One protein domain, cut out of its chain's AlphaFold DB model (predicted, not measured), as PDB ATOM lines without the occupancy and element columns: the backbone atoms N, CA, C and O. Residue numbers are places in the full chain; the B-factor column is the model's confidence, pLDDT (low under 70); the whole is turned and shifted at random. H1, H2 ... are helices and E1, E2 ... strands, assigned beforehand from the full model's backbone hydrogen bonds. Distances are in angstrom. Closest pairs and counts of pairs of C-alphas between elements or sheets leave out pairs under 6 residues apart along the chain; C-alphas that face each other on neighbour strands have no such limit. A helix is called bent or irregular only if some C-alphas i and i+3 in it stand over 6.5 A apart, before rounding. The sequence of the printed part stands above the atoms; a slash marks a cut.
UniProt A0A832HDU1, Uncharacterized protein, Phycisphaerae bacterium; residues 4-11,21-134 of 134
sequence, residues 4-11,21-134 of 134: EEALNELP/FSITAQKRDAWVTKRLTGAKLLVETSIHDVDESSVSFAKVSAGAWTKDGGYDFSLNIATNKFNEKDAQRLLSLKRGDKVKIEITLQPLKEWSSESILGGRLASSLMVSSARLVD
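This is residues 4 to 11 and 21 to 134 of the 134 residues of an uncharacterized protein of Phycisphaerae bacterium (UniProt A0A832HDU1). One antiparallel sheet of six strands folds back on itself into a small flattened barrel, nearly closed where E3 and E5 come together. H3 caps one end, and H2 packs on E6 and E4 at the other end with its residues 25 to 36. The printed part has 122 residues, with named elements in the order H1 H2 E1 E2 E3 H3 E4 E5 E6; the sheet's order is E3 E2 E1 E4 E6 E5. The class is mixed, helices and strands; the whole is compact, radius of gyration of the C-alphas 14.2 A, spanning 42 by 32 by 22 A.

Find C-alpha 4 at (33.792, -16.296, -26.797), where H1, residues 4 to 8, begins. Next come H2, residues 21 to 36, 21.8 A long, and E1, residues 40 to 51, 24.7 A, which bends by 88 degrees at residue 46. Go on through E2, residues 59 to 65, E3, residues 72 to 78, H3, residues 84 to 91, E4, residues 98 to 107, 27.2 A, and E5, residues 115 to 118. E6, residues 121 to 133, 24.5 A, bends by 99 degrees at residue 124 and ends at C-alpha 133, (16.136, -17.219, -22.373).

H1 only grazes the sheet and only just touches H2, with 3 pairs of C-alphas within 8 A, Ala 6 and Arg 35 closest at 7.4 A. H2 runs along E6, 7.2 A over the sheet; H3 is on the opposite face. In the folded sheet, bent back into two leaves, E3 E2 face E4 E6 E5 with E1 as hinge. E1 E2 E3 form a meander, each strand the antiparallel neighbour of the one before. Look for N 43 and O 101 of E1 and E4, 2.8 A, N 75 and O 62 of E3 and E2, 2.8 A, and N 128 and O 104 of E6 and E4, 2.8 A. Between edge strands E3 and E5 the closest C-alphas, Phe 73 and Gly 118, are 3.4 A apart. Every O i to N i+4 pair is within hydrogen-bond range in H1 and H3, and 11 of 12 in H2.

The C-alphas of Ile 23 and Ser 92, the two farthest apart, are 42.9 A apart. Residues 12 to 20 are not printed; C-alphas 11 and 21 are 16.0 A apart across the cut. Of the links printed whole, none is long. Look for pLDDT under 70 at residues 48 to 75 and 109 to 123, among others.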
ATOM      1  N   GLU A   4      32.837 -16.339 -25.688       68.69
ATOM      2  CA  GLU A   4      33.792 -16.296 -26.797       68.69
ATOM      3  C   GLU A   4      34.247 -14.868 -27.125       68.69
ATOM      4  O   GLU A   4      35.445 -14.615 -27.220       68.69
ATOM      5  N   GLU A   5      33.317 -13.912 -27.214       72.06
ATOM      6  CA  GLU A   5      33.646 -12.498 -27.440       72.06
ATOM      7  C   GLU A   5      34.579 -11.956 -26.352       72.06
ATOM      8  O   GLU A   5      35.565 -11.285 -26.653       72.06
ATOM      9  N   ALA A   6      34.311 -12.297 -25.092       68.69
ATOM     10  CA  ALA A   6      35.125 -11.840 -23.975       68.69
ATOM     11  C   ALA A   6      36.507 -12.515 -23.916       68.69
ATOM     12  O   ALA A   6      37.468 -11.902 -23.451       68.69
ATOM     13  N   LEU A   7      36.633 -13.758 -24.390       69.38
ATOM     14  CA  LEU A   7      37.915 -14.466 -24.470       69.38
ATOM     15  C   LEU A   7      38.744 -14.069 -25.693       69.38
ATOM     16  O   LEU A   7      39.971 -14.127 -25.627       69.38
ATOM     17  N   ASN A   8      38.115 -13.617 -26.778       70.94
ATOM     18  CA  ASN A   8      38.816 -13.077 -27.946       70.94
ATOM     19  C   ASN A   8      39.605 -11.795 -27.626       70.94
ATOM     20  O   ASN A   8      40.542 -11.448 -28.342       70.94
ATOM     21  N   GLU A   9      39.271 -11.116 -26.528       73.94
ATOM     22  CA  GLU A   9      40.031  -9.983 -25.996       73.94
ATOM     23  C   GLU A   9      41.234 -10.405 -25.126       73.94
ATOM     24  O   GLU A   9      41.981  -9.537 -24.666       73.94
ATOM     25  N   LEU A  10      41.441 -11.708 -24.873       73.12
ATOM     26  CA  LEU A  10      42.540 -12.180 -24.028       73.12
ATOM     27  C   LEU A  10      43.892 -11.827 -24.680       73.12
ATOM     28  O   LEU A  10      44.166 -12.270 -25.803       73.12
ATOM     29  N   PRO A  11      44.775 -11.096 -23.974       78.31
ATOM     30  CA  PRO A  11      46.082 -10.732 -24.497       78.31
ATOM     31  C   PRO A  11      46.890 -11.955 -24.947       78.31
ATOM     32  O   PRO A  11      46.920 -12.984 -24.265       78.31
ATOM     33  N   PHE A  21      53.118 -23.798 -18.077       53.84
ATOM     34  CA  PHE A  21      51.740 -24.025 -17.623       53.84
ATOM     35  C   PHE A  21      51.292 -23.251 -16.368       53.84
ATOM     36  O   PHE A  21      50.111 -22.931 -16.283       53.84
ATOM     37  N   SER A  22      52.154 -22.934 -15.394       57.19
ATOM     38  CA  SER A  22      51.671 -22.495 -14.065       57.19
ATOM     39  C   SER A  22      51.460 -20.981 -13.915       57.19
ATOM     40  O   SER A  22      50.366 -20.548 -13.551       57.19
ATOM     41  N   ILE A  23      52.461 -20.149 -14.224       58.94
ATOM     42  CA  ILE A  23      52.375 -18.682 -14.048       58.94
ATOM     43  C   ILE A  23      51.407 -18.061 -15.064       58.94
ATOM     44  O   ILE A  23      50.605 -17.187 -14.729       58.94
ATOM     45  N   THR A  24      51.446 -18.536 -16.307       66.81
ATOM     46  CA  THR A  24      50.568 -18.061 -17.383       66.81
ATOM     47  C   THR A  24      49.112 -18.455 -17.127       66.81
ATOM     48  O   THR A  24      48.211 -17.670 -17.414       66.81
ATOM     49  N   ALA A  25      48.859 -19.613 -16.500       68.00
ATOM     50  CA  ALA A  25      47.512 -19.998 -16.075       68.00
ATOM     51  C   ALA A  25      46.956 -19.080 -14.978       68.00
ATOM     52  O   ALA A  25      45.814 -18.648 -15.094       68.00
ATOM     53  N   GLN A  26      47.757 -18.715 -13.970       72.38
ATOM     54  CA  GLN A  26      47.320 -17.789 -12.914       72.38
ATOM     55  C   GLN A  26      47.021 -16.385 -13.453       72.38
ATOM     56  O   GLN A  26      46.010 -15.781 -13.102       72.38
ATOM     57  N   LYS A  27      47.875 -15.854 -14.338       75.81
ATOM     58  CA  LYS A  27      47.640 -14.542 -14.964       75.81
ATOM     59  C   LYS A  27      46.408 -14.550 -15.867       75.81
ATOM     60  O   LYS A  27      45.661 -13.573 -15.882       75.81
ATOM     61  N   ARG A  28      46.181 -15.651 -16.590       76.38
ATOM     62  CA  ARG A  28      44.972 -15.857 -17.390       76.38
ATOM     63  C   ARG A  28      43.731 -15.896 -16.505       76.38
ATOM     64  O   ARG A  28      42.789 -15.169 -16.795       76.38
ATOM     65  N   ASP A  29      43.749 -16.673 -15.426       76.88
ATOM     66  CA  ASP A  29      42.639 -16.734 -14.470       76.88
ATOM     67  C   ASP A  29      42.318 -15.349 -13.890       76.88
ATOM     68  O   ASP A  29      41.176 -14.901 -13.939       76.88
ATOM     69  N   ALA A  30      43.333 -14.611 -13.436       78.88
ATOM     70  CA  ALA A  30      43.147 -13.262 -12.906       78.88
ATOM     71  C   ALA A  30      42.539 -12.299 -13.942       78.88
ATOM     72  O   ALA A  30      41.647 -11.511 -13.615       78.88
ATOM     73  N   TRP A  31      42.995 -12.363 -15.198       82.19
ATOM     74  CA  TRP A  31      42.452 -11.543 -16.280       82.19
ATOM     75  C   TRP A  31      40.994 -11.903 -16.581       82.19
ATOM     76  O   TRP A  31      40.137 -11.018 -16.605       82.19
ATOM     77  N   VAL A  32      40.702 -13.197 -16.743       77.94
ATOM     78  CA  VAL A  32      39.357 -13.719 -17.026       77.94
ATOM     79  C   VAL A  32      38.407 -13.361 -15.889       77.94
ATOM     80  O   VAL A  32      37.337 -12.807 -16.131       77.94
ATOM     81  N   THR A  33      38.831 -13.578 -14.644       80.44
ATOM     82  CA  THR A  33      38.073 -13.223 -13.442       80.44
ATOM     83  C   THR A  33      37.743 -11.736 -13.428       80.44
ATOM     84  O   THR A  33      36.581 -11.367 -13.254       80.44
ATOM     85  N   LYS A  34      38.722 -10.862 -13.688       84.06
ATOM     86  CA  LYS A  34      38.498  -9.412 -13.742       84.06
ATOM     87  C   LYS A  34      37.546  -9.003 -14.871       84.06
ATOM     88  O   LYS A  34      36.728  -8.113 -14.666       84.06
ATOM     89  N   ARG A  35      37.661  -9.613 -16.055       80.75
ATOM     90  CA  ARG A  35      36.873  -9.239 -17.241       80.75
ATOM     91  C   ARG A  35      35.427  -9.718 -17.163       80.75
ATOM     92  O   ARG A  35      34.536  -9.001 -17.619       80.75
ATOM     93  N   LEU A  36      35.213 -10.917 -16.627       80.19
ATOM     94  CA  LEU A  36      33.915 -11.591 -16.647       80.19
ATOM     95  C   LEU A  36      33.106 -11.423 -15.359       80.19
ATOM     96  O   LEU A  36      31.898 -11.653 -15.377       80.19
ATOM     97  N   THR A  37      33.723 -11.016 -14.247       85.00
ATOM     98  CA  THR A  37      32.980 -10.735 -13.009       85.00
ATOM     99  C   THR A  37      31.909  -9.672 -13.251       85.00
ATOM    100  O   THR A  37      32.194  -8.588 -13.753       85.00
ATOM    101  N   GLY A  38      30.666  -9.982 -12.877       84.06
ATOM    102  CA  GLY A  38      29.508  -9.107 -13.057       84.06
ATOM    103  C   GLY A  38      29.016  -8.987 -14.502       84.06
ATOM    104  O   GLY A  38      27.997  -8.339 -14.737       84.06
ATOM    105  N   ALA A  39      29.694  -9.608 -15.472       81.44
ATOM    106  CA  ALA A  39      29.235  -9.620 -16.851       81.44
ATOM    107  C   ALA A  39      27.999 -10.516 -16.993       81.44
ATOM    108  O   ALA A  39      27.960 -11.623 -16.453       81.44
ATOM    109  N   LYS A  40      27.015 -10.045 -17.766       85.62
ATOM    110  CA  LYS A  40      25.909 -10.873 -18.256       85.62
ATOM    111  C   LYS A  40      26.343 -11.575 -19.531       85.62
ATOM    112  O   LYS A  40      26.658 -10.915 -20.526       85.62
ATOM    113  N   LEU A  41      26.370 -12.897 -19.487       80.94
ATOM    114  CA  LEU A  41      26.844 -13.741 -20.574       80.94
ATOM    115  C   LEU A  41      25.688 -14.582 -21.088       80.94
ATOM    116  O   LEU A  41      25.012 -15.247 -20.306       80.94
ATOM    117  N   LEU A  42      25.475 -14.555 -22.402       81.88
ATOM    118  CA  LEU A  42      24.544 -15.464 -23.056       81.88
ATOM    119  C   LEU A  42      25.285 -16.738 -23.453       81.88
ATOM    120  O   LEU A  42      26.340 -16.678 -24.089       81.88
ATOM    121  N   VAL A  43      24.715 -17.877 -23.085       77.75
ATOM    122  CA  VAL A  43      25.273 -19.202 -23.332       77.75
ATOM    123  C   VAL A  43      24.234 -20.025 -24.074       77.75
ATOM    124  O   VAL A  43      23.161 -20.296 -23.541       77.75
ATOM    125  N   GLU A  44      24.562 -20.439 -25.293       78.88
ATOM    126  CA  GLU A  44      23.771 -21.407 -26.049       78.88
ATOM    127  C   GLU A  44      24.423 -22.784 -25.918       78.88
ATOM    128  O   GLU A  44      25.609 -22.949 -26.200       78.88
ATOM    129  N   THR A  45      23.671 -23.766 -25.435       74.62
ATOM    130  CA  THR A  45      24.222 -25.057 -25.003       74.62
ATOM    131  C   THR A  45      23.172 -26.156 -25.085       74.62
ATOM    132  O   THR A  45      21.977 -25.886 -25.194       74.62
ATOM    133  N   SER A  46      23.615 -27.410 -25.009       74.31
ATOM    134  CA  SER A  46      22.733 -28.542 -24.716       74.31
ATOM    135  C   SER A  46      22.798 -28.894 -23.229       74.31
ATOM    136  O   SER A  46      23.845 -28.722 -22.600       74.31
ATOM    137  N   ILE A  47      21.695 -29.381 -22.665       75.62
ATOM    138  CA  ILE A  47      21.657 -29.932 -21.308       75.62
ATOM    139  C   ILE A  47      22.366 -31.291 -21.309       75.62
ATOM    140  O   ILE A  47      21.974 -32.193 -22.051       75.62
ATOM    141  N   HIS A  48      23.409 -31.462 -20.497       68.56
ATOM    142  CA  HIS A  48      24.110 -32.749 -20.379       68.56
ATOM    143  C   HIS A  48      23.556 -33.622 -19.257       68.56
ATOM    144  O   HIS A  48      23.337 -34.815 -19.464       68.56
ATOM    145  N   ASP A  49      23.344 -33.020 -18.093       67.38
ATOM    146  CA  ASP A  49      22.836 -33.677 -16.898       67.38
ATOM    147  C   ASP A  49      22.037 -32.669 -16.066       67.38
ATOM    148  O   ASP A  49      22.339 -31.467 -16.092       67.38
ATOM    149  N   VAL A  50      21.021 -33.178 -15.375       65.44
ATOM    150  CA  VAL A  50      20.199 -32.474 -14.386       65.44
ATOM    151  C   VAL A  50      20.167 -33.395 -13.174       65.44
ATOM    152  O   VAL A  50      19.322 -34.278 -13.063       65.44
ATOM    153  N   ASP A  51      21.158 -33.242 -12.298       62.47
ATOM    154  CA  ASP A  51      21.291 -34.104 -11.122       62.47
ATOM    155  C   ASP A  51      20.359 -33.634 -10.000       62.47
ATOM    156  O   ASP A  51      20.700 -32.717  -9.257       62.47
ATOM    157  N   GLU A  52      19.192 -34.264  -9.874       60.91
ATOM    158  CA  GLU A  52      18.202 -34.000  -8.818       60.91
ATOM    159  C   GLU A  52      18.552 -34.651  -7.465       60.91
ATOM    160  O   GLU A  52      17.839 -34.452  -6.482       60.91
ATOM    161  N   SER A  53      19.634 -35.436  -7.382       55.16
ATOM    162  CA  SER A  53      19.944 -36.251  -6.198       55.16
ATOM    163  C   SER A  53      20.520 -35.462  -5.015       55.16
ATOM    164  O   SER A  53      20.597 -35.988  -3.901       55.16
ATOM    165  N   SER A  54      20.894 -34.192  -5.213       44.44
ATOM    166  CA  SER A  54      21.365 -33.313  -4.138       44.44
ATOM    167  C   SER A  54      20.216 -32.493  -3.532       44.44
ATOM    168  O   SER A  54      19.403 -31.903  -4.240       44.44
ATOM    169  N   VAL A  55      20.172 -32.449  -2.196       36.19
ATOM    170  CA  VAL A  55      19.009 -32.143  -1.326       36.19
ATOM    171  C   VAL A  55      18.487 -30.697  -1.405       36.19
ATOM    172  O   VAL A  55      17.712 -30.253  -0.561       36.19
ATOM    173  N   SER A  56      18.867 -29.903  -2.398       41.06
ATOM    174  CA  SER A  56      18.277 -28.567  -2.532       41.06
ATOM    175  C   SER A  56      18.030 -28.146  -3.967       41.06
ATOM    176  O   SER A  56      17.032 -27.473  -4.195       41.06
ATOM    177  N   PHE A  57      18.880 -28.522  -4.927       47.88
ATOM    178  CA  PHE A  57      18.858 -27.924  -6.259       47.88
ATOM    179  C   PHE A  57      19.575 -28.821  -7.284       47.88
ATOM    180  O   PHE A  57      20.695 -29.263  -7.037       47.88
ATOM    181  N   ALA A  58      18.957 -29.049  -8.451       49.12
ATOM    182  CA  ALA A  58      19.593 -29.725  -9.572       49.12
ATOM    183  C   ALA A  58      20.856 -29.006 -10.075       49.12
ATOM    184  O   ALA A  58      20.923 -27.771 -10.055       49.12
ATOM    185  N   LYS A  59      21.843 -29.778 -10.538       54.47
ATOM    186  CA  LYS A  59      23.052 -29.272 -11.201       54.47
ATOM    187  C   LYS A  59      22.863 -29.327 -12.712       54.47
ATOM    188  O   LYS A  59      22.786 -30.413 -13.273       54.47
ATOM    189  N   VAL A  60      22.837 -28.169 -13.367       55.78
ATOM    190  CA  VAL A  60      22.810 -28.090 -14.834       55.78
ATOM    191  C   VAL A  60      24.237 -28.058 -15.346       55.78
ATOM    192  O   VAL A  60      24.988 -27.165 -14.957       55.78
ATOM    193  N   SER A  61      24.585 -29.016 -16.209       60.38
ATOM    194  CA  SER A  61      25.850 -29.027 -16.952       60.38
ATOM    195  C   SER A  61      25.616 -28.583 -18.395       60.38
ATOM    196  O   SER A  61      24.866 -29.228 -19.132       60.38
ATOM    197  N   ALA A  62      26.254 -27.486 -18.792       57.03
ATOM    198  CA  ALA A  62      26.134 -26.891 -20.120       57.03
ATOM    199  C   ALA A  62      27.516 -26.720 -20.769       57.03
ATOM    200  O   ALA A  62      28.378 -26.073 -20.180       57.03
ATOM    201  N   GLY A  63      27.713 -27.306 -21.955       54.69
ATOM    202  CA  GLY A  63      28.942 -27.228 -22.743       54.69
ATOM    203  C   GLY A  63      28.767 -26.411 -24.022       54.69
ATOM    204  O   GLY A  63      27.918 -26.749 -24.849       54.69
ATOM    205  N   ALA A  64      29.586 -25.375 -24.227       51.84
ATOM    206  CA  ALA A  64      29.725 -24.761 -25.548       51.84
ATOM    207  C   ALA A  64      31.052 -25.188 -26.174       51.84
ATOM    208  O   ALA A  64      32.119 -24.946 -25.619       51.84
ATOM    209  N   TRP A  65      30.961 -25.814 -27.344       45.72
ATOM    210  CA  TRP A  65      32.108 -26.172 -28.167       45.72
ATOM    211  C   TRP A  65      32.290 -25.084 -29.218       45.72
ATOM    212  O   TRP A  65      31.406 -24.889 -30.056       45.72
ATOM    213  N   THR A  66      33.419 -24.374 -29.202       49.34
ATOM    214  CA  THR A  66      33.753 -23.526 -30.352       49.34
ATOM    215  C   THR A  66      34.116 -24.407 -31.546       49.34
ATOM    216  O   THR A  66      34.682 -25.493 -31.387       49.34
ATOM    217  N   LYS A  67      33.787 -23.947 -32.761       43.09
ATOM    218  CA  LYS A  67      34.048 -24.679 -34.017       43.09
ATOM    219  C   LYS A  67      35.524 -25.042 -34.219       43.09
ATOM    220  O   LYS A  67      35.811 -26.000 -34.930       43.09
ATOM    221  N   ASP A  68      36.419 -24.331 -33.541       51.47
ATOM    222  CA  ASP A  68      37.868 -24.474 -33.673       51.47
ATOM    223  C   ASP A  68      38.488 -25.317 -32.539       51.47
ATOM    224  O   ASP A  68      39.709 -25.384 -32.404       51.47
ATOM    225  N   GLY A  69      37.663 -25.955 -31.692       46.16
ATOM    226  CA  GLY A  69      38.109 -26.883 -30.641       46.16
ATOM    227  C   GLY A  69      38.864 -26.233 -29.472       46.16
ATOM    228  O   GLY A  69      39.497 -26.935 -28.684       46.16
ATOM    229  N   GLY A  70      38.831 -24.902 -29.359       46.41
ATOM    230  CA  GLY A  70      39.698 -24.147 -28.446       46.41
ATOM    231  C   GLY A  70      39.235 -24.096 -26.988       46.41
ATOM    232  O   GLY A  70      40.074 -24.004 -26.088       46.41
ATOM    233  N   TYR A  71      37.927 -24.184 -26.737       51.19
ATOM    234  CA  TYR A  71      37.356 -24.046 -25.396       51.19
ATOM    235  C   TYR A  71      36.254 -25.075 -25.206       51.19
ATOM    236  O   TYR A  71      35.186 -24.951 -25.794       51.19
ATOM    237  N   ASP A  72      36.527 -26.082 -24.385       52.28
ATOM    238  CA  ASP A  72      35.472 -26.847 -23.735       52.28
ATOM    239  C   ASP A  72      35.254 -26.186 -22.375       52.28
ATOM    240  O   ASP A  72      36.153 -26.208 -21.523       52.28
ATOM    241  N   PHE A  73      34.119 -25.507 -22.200       55.38
ATOM    242  CA  PHE A  73      33.711 -25.038 -20.884       55.38
ATOM    243  C   PHE A  73      32.447 -25.755 -20.443       55.38
ATOM    244  O   PHE A  73      31.456 -25.737 -21.162       55.38
ATOM    245  N   SER A  74      32.470 -26.350 -19.247       60.56
ATOM    246  CA  SER A  74      31.272 -26.868 -18.602       60.56
ATOM    247  C   SER A  74      30.807 -25.863 -17.552       60.56
ATOM    248  O   SER A  74      31.546 -25.483 -16.640       60.56
ATOM    249  N   LEU A  75      29.587 -25.367 -17.715       67.38
ATOM    250  CA  LEU A  75      28.918 -24.571 -16.698       67.38
ATOM    251  C   LEU A  75      28.205 -25.520 -15.765       67.38
ATOM    252  O   LEU A  75      27.287 -26.202 -16.201       67.38
ATOM    253  N   ASN A  76      28.607 -25.510 -14.501       71.69
ATOM    254  CA  ASN A  76      27.876 -26.149 -13.424       71.69
ATOM    255  C   ASN A  76      27.042 -25.076 -12.739       71.69
ATOM    256  O   ASN A  76      27.589 -24.196 -12.075       71.69
ATOM    257  N   ILE A  77      25.729 -25.124 -12.927       74.88
ATOM    258  CA  ILE A  77      24.826 -24.133 -12.347       74.88
ATOM    259  C   ILE A  77      23.905 -24.834 -11.363       74.88
ATOM    260  O   ILE A  77      23.129 -25.709 -11.750       74.88
ATOM    261  N   ALA A  78      23.987 -24.446 -10.093       75.56
ATOM    262  CA  ALA A  78      23.015 -24.865  -9.096       75.56
ATOM    263  C   ALA A  78      21.654 -24.216  -9.403       75.56
ATOM    264  O   ALA A  78      21.581 -23.024  -9.709       75.56
ATOM    265  N   THR A  79      20.556 -24.973  -9.321       73.81
ATOM    266  CA  THR A  79      19.220 -24.428  -9.638       73.81
ATOM    267  C   THR A  79      18.780 -23.273  -8.732       73.81
ATOM    268  O   THR A  79      17.975 -22.463  -9.176       73.81
ATOM    269  N   ASN A  80      19.360 -23.087  -7.538       77.62
ATOM    270  CA  ASN A  80      19.114 -21.890  -6.710       77.62
ATOM    271  C   ASN A  80      19.629 -20.584  -7.319       77.62
ATOM    272  O   ASN A  80      19.297 -19.510  -6.821       77.62
ATOM    273  N   LYS A  81      20.464 -20.650  -8.361       85.62
ATOM    274  CA  LYS A  81      20.883 -19.463  -9.112       85.62
ATOM    275  C   LYS A  81      19.795 -18.998 -10.080       85.62
ATOM    276  O   LYS A  81      19.881 -17.872 -10.567       85.62
ATOM    277  N   PHE A  82      18.797 -19.836 -10.359       85.00
ATOM    278  CA  PHE A  82      17.647 -19.502 -11.187       85.00
ATOM    279  C   PHE A  82      16.494 -18.984 -10.329       85.00
ATOM    280  O   PHE A  82      16.346 -19.348  -9.163       85.00
ATOM    281  N   ASN A  83      15.650 -18.136 -10.920       86.12
ATOM    282  CA  ASN A  83      14.359 -17.829 -10.310       86.12
ATOM    283  C   ASN A  83      13.459 -19.081 -10.321       86.12
ATOM    284  O   ASN A  83      13.685 -20.013 -11.089       86.12
ATOM    285  N   GLU A  84      12.415 -19.085  -9.493       84.00
ATOM    286  CA  GLU A  84      11.525 -20.242  -9.321       84.00
ATOM    287  C   GLU A  84      10.919 -20.744 -10.642       84.00
ATOM    288  O   GLU A  84      10.903 -21.945 -10.903       84.00
ATOM    289  N   LYS A  85      10.483 -19.829 -11.514       88.06
ATOM    290  CA  LYS A  85       9.894 -20.172 -12.816       88.06
ATOM    291  C   LYS A  85      10.901 -20.878 -13.727       88.06
ATOM    292  O   LYS A  85      10.567 -21.885 -14.350       88.06
ATOM    293  N   ASP A  86      12.118 -20.356 -13.813       87.81
ATOM    294  CA  ASP A  86      13.176 -20.926 -14.643       87.81
ATOM    295  C   ASP A  86      13.690 -22.243 -14.057       87.81
ATOM    296  O   ASP A  86      13.928 -23.184 -14.809       87.81
ATOM    297  N   ALA A  87      13.784 -22.351 -12.728       81.75
ATOM    298  CA  ALA A  87      14.135 -23.592 -12.045       81.75
ATOM    299  C   ALA A  87      13.126 -24.709 -12.352       81.75
ATOM    300  O   ALA A  87      13.525 -25.806 -12.732       81.75
ATOM    301  N   GLN A  88      11.823 -24.421 -12.282       81.88
ATOM    302  CA  GLN A  88      10.778 -25.384 -12.653       81.88
ATOM    303  C   GLN A  88      10.865 -25.794 -14.125       81.88
ATOM    304  O   GLN A  88      10.731 -26.969 -14.465       81.88
ATOM    305  N   ARG A  89      11.138 -24.837 -15.018       85.44
ATOM    306  CA  ARG A  89      11.326 -25.135 -16.439       85.44
ATOM    307  C   ARG A  89      12.548 -26.023 -16.670       85.44
ATOM    308  O   ARG A  89      12.437 -26.959 -17.454       85.44
ATOM    309  N   LEU A  90      13.667 -25.787 -15.982       81.50
ATOM    310  CA  LEU A  90      14.860 -26.637 -16.076       81.50
ATOM    311  C   LEU A  90      14.575 -28.096 -15.719       81.50
ATOM    312  O   LEU A  90      15.048 -28.978 -16.426       81.50
ATOM    313  N   LEU A  91      13.780 -28.346 -14.675       78.12
ATOM    314  CA  LEU A  91      13.413 -29.704 -14.246       78.12
ATOM    315  C   LEU A  91      12.576 -30.464 -15.290       78.12
ATOM    316  O   LEU A  91      12.498 -31.687 -15.262       78.12
ATOM    317  N   SER A  92      11.949 -29.754 -16.234       82.25
ATOM    318  CA  SER A  92      11.228 -30.374 -17.356       82.25
ATOM    319  C   SER A  92      12.095 -30.655 -18.585       82.25
ATOM    320  O   SER A  92      11.635 -31.325 -19.513       82.25
ATOM    321  N   LEU A  93      13.331 -30.147 -18.607       82.50
ATOM    322  CA  LEU A  93      14.263 -30.370 -19.705       82.50
ATOM    323  C   LEU A  93      14.900 -31.749 -19.605       82.50
ATOM    324  O   LEU A  93      15.118 -32.298 -18.526       82.50
ATOM    325  N   LYS A  94      15.257 -32.292 -20.760       79.62
ATOM    326  CA  LYS A  94      15.927 -33.580 -20.885       79.62
ATOM    327  C   LYS A  94      17.349 -33.393 -21.382       79.62
ATOM    328  O   LYS A  94      17.698 -32.406 -22.030       79.62
ATOM    329  N   ARG A  95      18.181 -34.400 -21.121       78.94
ATOM    330  CA  ARG A  95      19.512 -34.489 -21.719       78.94
ATOM    331  C   ARG A  95      19.417 -34.354 -23.244       78.94
ATOM    332  O   ARG A  95      18.680 -35.095 -23.888       78.94
ATOM    333  N   GLY A  96      20.208 -33.447 -23.805       75.69
ATOM    334  CA  GLY A  96      20.241 -33.122 -25.229       75.69
ATOM    335  C   GLY A  96      19.362 -31.937 -25.633       75.69
ATOM    336  O   GLY A  96      19.550 -31.422 -26.735       75.69
ATOM    337  N   ASP A  97      18.465 -31.460 -24.762       83.00
ATOM    338  CA  ASP A  97      17.665 -30.272 -25.053       83.00
ATOM    339  C   ASP A  97      18.571 -29.050 -25.199       83.00
ATOM    340  O   ASP A  97      19.467 -28.811 -24.385       83.00
ATOM    341  N   LYS A  98      18.334 -28.272 -26.257       83.19
ATOM    342  CA  LYS A  98      19.054 -27.025 -26.503       83.19
ATOM    343  C   LYS A  98      18.397 -25.897 -25.731       83.19
ATOM    344  O   LYS A  98      17.189 -25.697 -25.831       83.19
ATOM    345  N   VAL A  99      19.209 -25.130 -25.021       82.62
ATOM    346  CA  VAL A  99      18.760 -23.982 -24.241       82.62
ATOM    347  C   VAL A  99      19.665 -22.787 -24.447       82.62
ATOM    348  O   VAL A  99      20.846 -22.919 -24.783       82.62
ATOM    349  N   LYS A 100      19.098 -21.613 -24.183       85.88
ATOM    350  CA  LYS A 100      19.852 -20.384 -23.983       85.88
ATOM    351  C   LYS A 100      19.754 -19.992 -22.520       85.88
ATOM    352  O   LYS A 100      18.662 -19.951 -21.953       85.88
ATOM    353  N   ILE A 101      20.896 -19.722 -21.908       83.56
ATOM    354  CA  ILE A 101      20.989 -19.326 -20.507       83.56
ATOM    355  C   ILE A 101      21.725 -17.992 -20.446       83.56
ATOM    356  O   ILE A 101      22.841 -17.871 -20.947       83.56
ATOM    357  N   GLU A 102      21.103 -16.988 -19.835       87.44
ATOM    358  CA  GLU A 102      21.801 -15.775 -19.418       87.44
ATOM    359  C   GLU A 102      22.357 -16.017 -18.015       87.44
ATOM    360  O   GLU A 102      21.595 -16.332 -17.099       87.44
ATOM    361  N   ILE A 103      23.669 -15.879 -17.838       85.31
ATOM    362  CA  ILE A 103      24.343 -16.034 -16.546       85.31
ATOM    363  C   ILE A 103      25.051 -14.748 -16.139       85.31
ATOM    364  O   ILE A 103      25.547 -14.002 -16.983       85.31
ATOM    365  N   THR A 104      25.145 -14.519 -14.834       87.81
ATOM    366  CA  THR A 104      26.061 -13.536 -14.247       87.81
ATOM    367  C   THR A 104      27.129 -14.270 -13.452       87.81
ATOM    368  O   THR A 104      26.818 -15.208 -12.716       87.81
ATOM    369  N   LEU A 105      28.390 -13.863 -13.603       84.94
ATOM    370  CA  LEU A 105      29.516 -14.488 -12.907       84.94
ATOM    371  C   LEU A 105      29.965 -13.669 -11.699       84.94
ATOM    372  O   LEU A 105      29.909 -12.439 -11.710       84.94
ATOM    373  N   GLN A 106      30.467 -14.351 -10.676       83.62
ATOM    374  CA  GLN A 106      31.133 -13.738  -9.530       83.62
ATOM    375  C   GLN A 106      32.435 -14.474  -9.195       83.62
ATOM    376  O   GLN A 106      32.549 -15.661  -9.516       83.62
ATOM    377  N   PRO A 107      33.388 -13.811  -8.513       83.69
ATOM    378  CA  PRO A 107      34.590 -14.462  -8.026       83.69
ATOM    379  C   PRO A 107      34.245 -15.590  -7.058       83.69
ATOM    380  O   PRO A 107      33.414 -15.436  -6.157       83.69
ATOM    381  N   LEU A 108      34.917 -16.715  -7.236       77.81
ATOM    382  CA  LEU A 108      34.882 -17.842  -6.331       77.81
ATOM    383  C   LEU A 108      35.703 -17.476  -5.088       77.81
ATOM    384  O   LEU A 108      36.903 -17.232  -5.178       77.81
ATOM    385  N   LYS A 109      35.047 -17.393  -3.925       67.00
ATOM    386  CA  LYS A 109      35.725 -17.079  -2.653       67.00
ATOM    387  C   LYS A 109      36.507 -18.274  -2.105       67.00
ATOM    388  O   LYS A 109      37.568 -18.087  -1.522       67.00
ATOM    389  N   GLU A 110      35.982 -19.479  -2.312       64.19
ATOM    390  CA  GLU A 110      36.555 -20.754  -1.879       64.19
ATOM    391  C   GLU A 110      36.246 -21.821  -2.932       64.19
ATOM    392  O   GLU A 110      35.186 -21.778  -3.557       64.19
ATOM    393  N   TRP A 111      37.157 -22.777  -3.137       56.84
ATOM    394  CA  TRP A 111      36.951 -23.878  -4.081       56.84
ATOM    395  C   TRP A 111      35.634 -24.612  -3.793       56.84
ATOM    396  O   TRP A 111      35.450 -25.155  -2.707       56.84
ATOM    397  N   SER A 112      34.727 -24.649  -4.772       58.75
ATOM    398  CA  SER A 112      33.436 -25.330  -4.654       58.75
ATOM    399  C   SER A 112      33.080 -26.081  -5.937       58.75
ATOM    400  O   SER A 112      33.552 -25.756  -7.028       58.75
ATOM    401  N   SER A 113      32.206 -27.080  -5.814       55.22
ATOM    402  CA  SER A 113      31.627 -27.808  -6.950       55.22
ATOM    403  C   SER A 113      30.715 -26.938  -7.834       55.22
ATOM    404  O   SER A 113      30.350 -27.373  -8.927       55.22
ATOM    405  N   GLU A 114      30.379 -25.717  -7.389       51.34
ATOM    406  CA  GLU A 114      29.658 -24.688  -8.158       51.34
ATOM    407  C   GLU A 114      30.588 -23.857  -9.063       51.34
ATOM    408  O   GLU A 114      30.137 -22.933  -9.745       51.34
ATOM    409  N   SER A 115      31.894 -24.143  -9.059       51.78
ATOM    410  CA  SER A 115      32.827 -23.522  -9.991       51.78
ATOM    411  C   SER A 115      32.435 -23.857 -11.431       51.78
ATOM    412  O   SER A 115      32.062 -24.992 -11.763       51.78
ATOM    413  N   ILE A 116      32.549 -22.854 -12.303       53.28
ATOM    414  CA  ILE A 116      32.524 -23.066 -13.748       53.28
ATOM    415  C   ILE A 116      33.831 -23.767 -14.102       53.28
ATOM    416  O   ILE A 116      34.856 -23.145 -14.379       53.28
ATOM    417  N   LEU A 117      33.801 -25.092 -14.017       49.84
ATOM    418  CA  LEU A 117      34.928 -25.940 -14.356       49.84
ATOM    419  C   LEU A 117      34.887 -26.192 -15.855       49.84
ATOM    420  O   LEU A 117      34.278 -27.141 -16.340       49.84
ATOM    421  N   GLY A 118      35.529 -25.304 -16.601       42.50
ATOM    422  CA  GLY A 118      35.611 -25.397 -18.045       42.50
ATOM    423  C   GLY A 118      37.014 -25.669 -18.556       42.50
ATOM    424  O   GLY A 118      37.685 -24.740 -18.996       42.50
ATOM    425  N   GLY A 119      37.463 -26.927 -18.521       50.31
ATOM    426  CA  GLY A 119      38.683 -27.347 -19.219       50.31
ATOM    427  C   GLY A 119      39.899 -26.431 -18.977       50.31
ATOM    428  O   GLY A 119      40.323 -26.223 -17.844       50.31
ATOM    429  N   ARG A 120      40.488 -25.875 -20.052       43.69
ATOM    430  CA  ARG A 120      41.690 -24.999 -20.015       43.69
ATOM    431  C   ARG A 120      41.444 -23.593 -19.433       43.69
ATOM    432  O   ARG A 120      42.411 -22.855 -19.189       43.69
ATOM    433  N   LEU A 121      40.186 -23.232 -19.186       50.12
ATOM    434  CA  LEU A 121      39.769 -22.086 -18.381       50.12
ATOM    435  C   LEU A 121      39.546 -22.565 -16.946       50.12
ATOM    436  O   LEU A 121      38.426 -22.775 -16.491       50.12
ATOM    437  N   ALA A 122      40.649 -22.732 -16.220       49.31
ATOM    438  CA  ALA A 122      40.598 -22.735 -14.768       49.31
ATOM    439  C   ALA A 122      40.224 -21.311 -14.346       49.31
ATOM    440  O   ALA A 122      41.093 -20.443 -14.319       49.31
ATOM    441  N   SER A 123      38.929 -21.060 -14.149       57.72
ATOM    442  CA  SER A 123      38.458 -19.762 -13.685       57.72
ATOM    443  C   SER A 123      38.033 -19.844 -12.228       57.72
ATOM    444  O   SER A 123      37.213 -20.689 -11.859       57.72
ATOM    445  N   SER A 124      38.550 -18.934 -11.410       72.69
ATOM    446  CA  SER A 124      38.082 -18.650 -10.054       72.69
ATOM    447  C   SER A 124      36.728 -17.927 -10.106       72.69
ATOM    448  O   SER A 124      36.536 -16.894  -9.469       72.69
ATOM    449  N   LEU A 125      35.787 -18.435 -10.907       77.44
ATOM    450  CA  LEU A 125      34.460 -17.875 -11.130       77.44
ATOM    451  C   LEU A 125      33.380 -18.925 -10.870       77.44
ATOM    452  O   LEU A 125      33.542 -20.120 -11.133       77.44
ATOM    453  N   MET A 126      32.244 -18.446 -10.386       80.06
ATOM    454  CA  MET A 126      31.011 -19.212 -10.235       80.06
ATOM    455  C   MET A 126      29.830 -18.404 -10.761       80.06
ATOM    456  O   MET A 126      29.892 -17.174 -10.852       80.06
ATOM    457  N   VAL A 127      28.728 -19.085 -11.062       81.19
ATOM    458  CA  VAL A 127      27.479 -18.412 -11.425       81.19
ATOM    459  C   VAL A 127      26.847 -17.794 -10.175       81.19
ATOM    460  O   VAL A 127      26.576 -18.491  -9.194       81.19
ATOM    461  N   SER A 128      26.612 -16.483 -10.199       85.94
ATOM    462  CA  SER A 128      25.870 -15.770  -9.152       85.94
ATOM    463  C   SER A 128      24.365 -15.797  -9.405       85.94
ATOM    464  O   SER A 128      23.589 -15.935  -8.462       85.94
ATOM    465  N   SER A 129      23.957 -15.705 -10.670       87.69
ATOM    466  CA  SER A 129      22.565 -15.813 -11.100       87.69
ATOM    467  C   SER A 129      22.471 -16.366 -12.516       87.69
ATOM    468  O   SER A 129      23.387 -16.197 -13.326       87.69
ATOM    469  N   ALA A 130      21.357 -17.023 -12.809       86.88
ATOM    470  CA  ALA A 130      21.053 -17.573 -14.115       86.88
ATOM    471  C   ALA A 130      19.571 -17.393 -14.460       86.88
ATOM    472  O   ALA A 130      18.704 -17.308 -13.589       86.88
ATOM    473  N   ARG A 131      19.287 -17.326 -15.754       89.25
ATOM    474  CA  ARG A 131      17.947 -17.172 -16.316       89.25
ATOM    475  C   ARG A 131      17.851 -17.983 -17.596       89.25
ATOM    476  O   ARG A 131      18.769 -17.936 -18.417       89.25
ATOM    477  N   LEU A 132      16.720 -18.648 -17.810       87.38
ATOM    478  CA  LEU A 132      16.414 -19.212 -19.123       87.38
ATOM    479  C   LEU A 132      15.970 -18.102 -20.079       87.38
ATOM    480  O   LEU A 132      15.205 -17.201 -19.724       87.38
ATOM    481  N   VAL A 133      16.482 -18.152 -21.301       87.44
ATOM    482  CA  VAL A 133      16.136 -17.219 -22.373       87.44
ATOM    483  C   VAL A 133      15.470 -18.019 -23.487       87.44
ATOM    484  O   VAL A 133      15.932 -19.111 -23.816       87.44
ATOM    485  N   ASP A 134      14.356 -17.499 -24.000       79.00
ATOM    486  CA  ASP A 134      13.616 -18.094 -25.119       79.00
ATOM    487  C   ASP A 134      14.327 -17.883 -26.464       79.00
ATOM    488  O   ASP A 134      14.962 -16.814 -26.647       79.00
TER     489      ASP A 134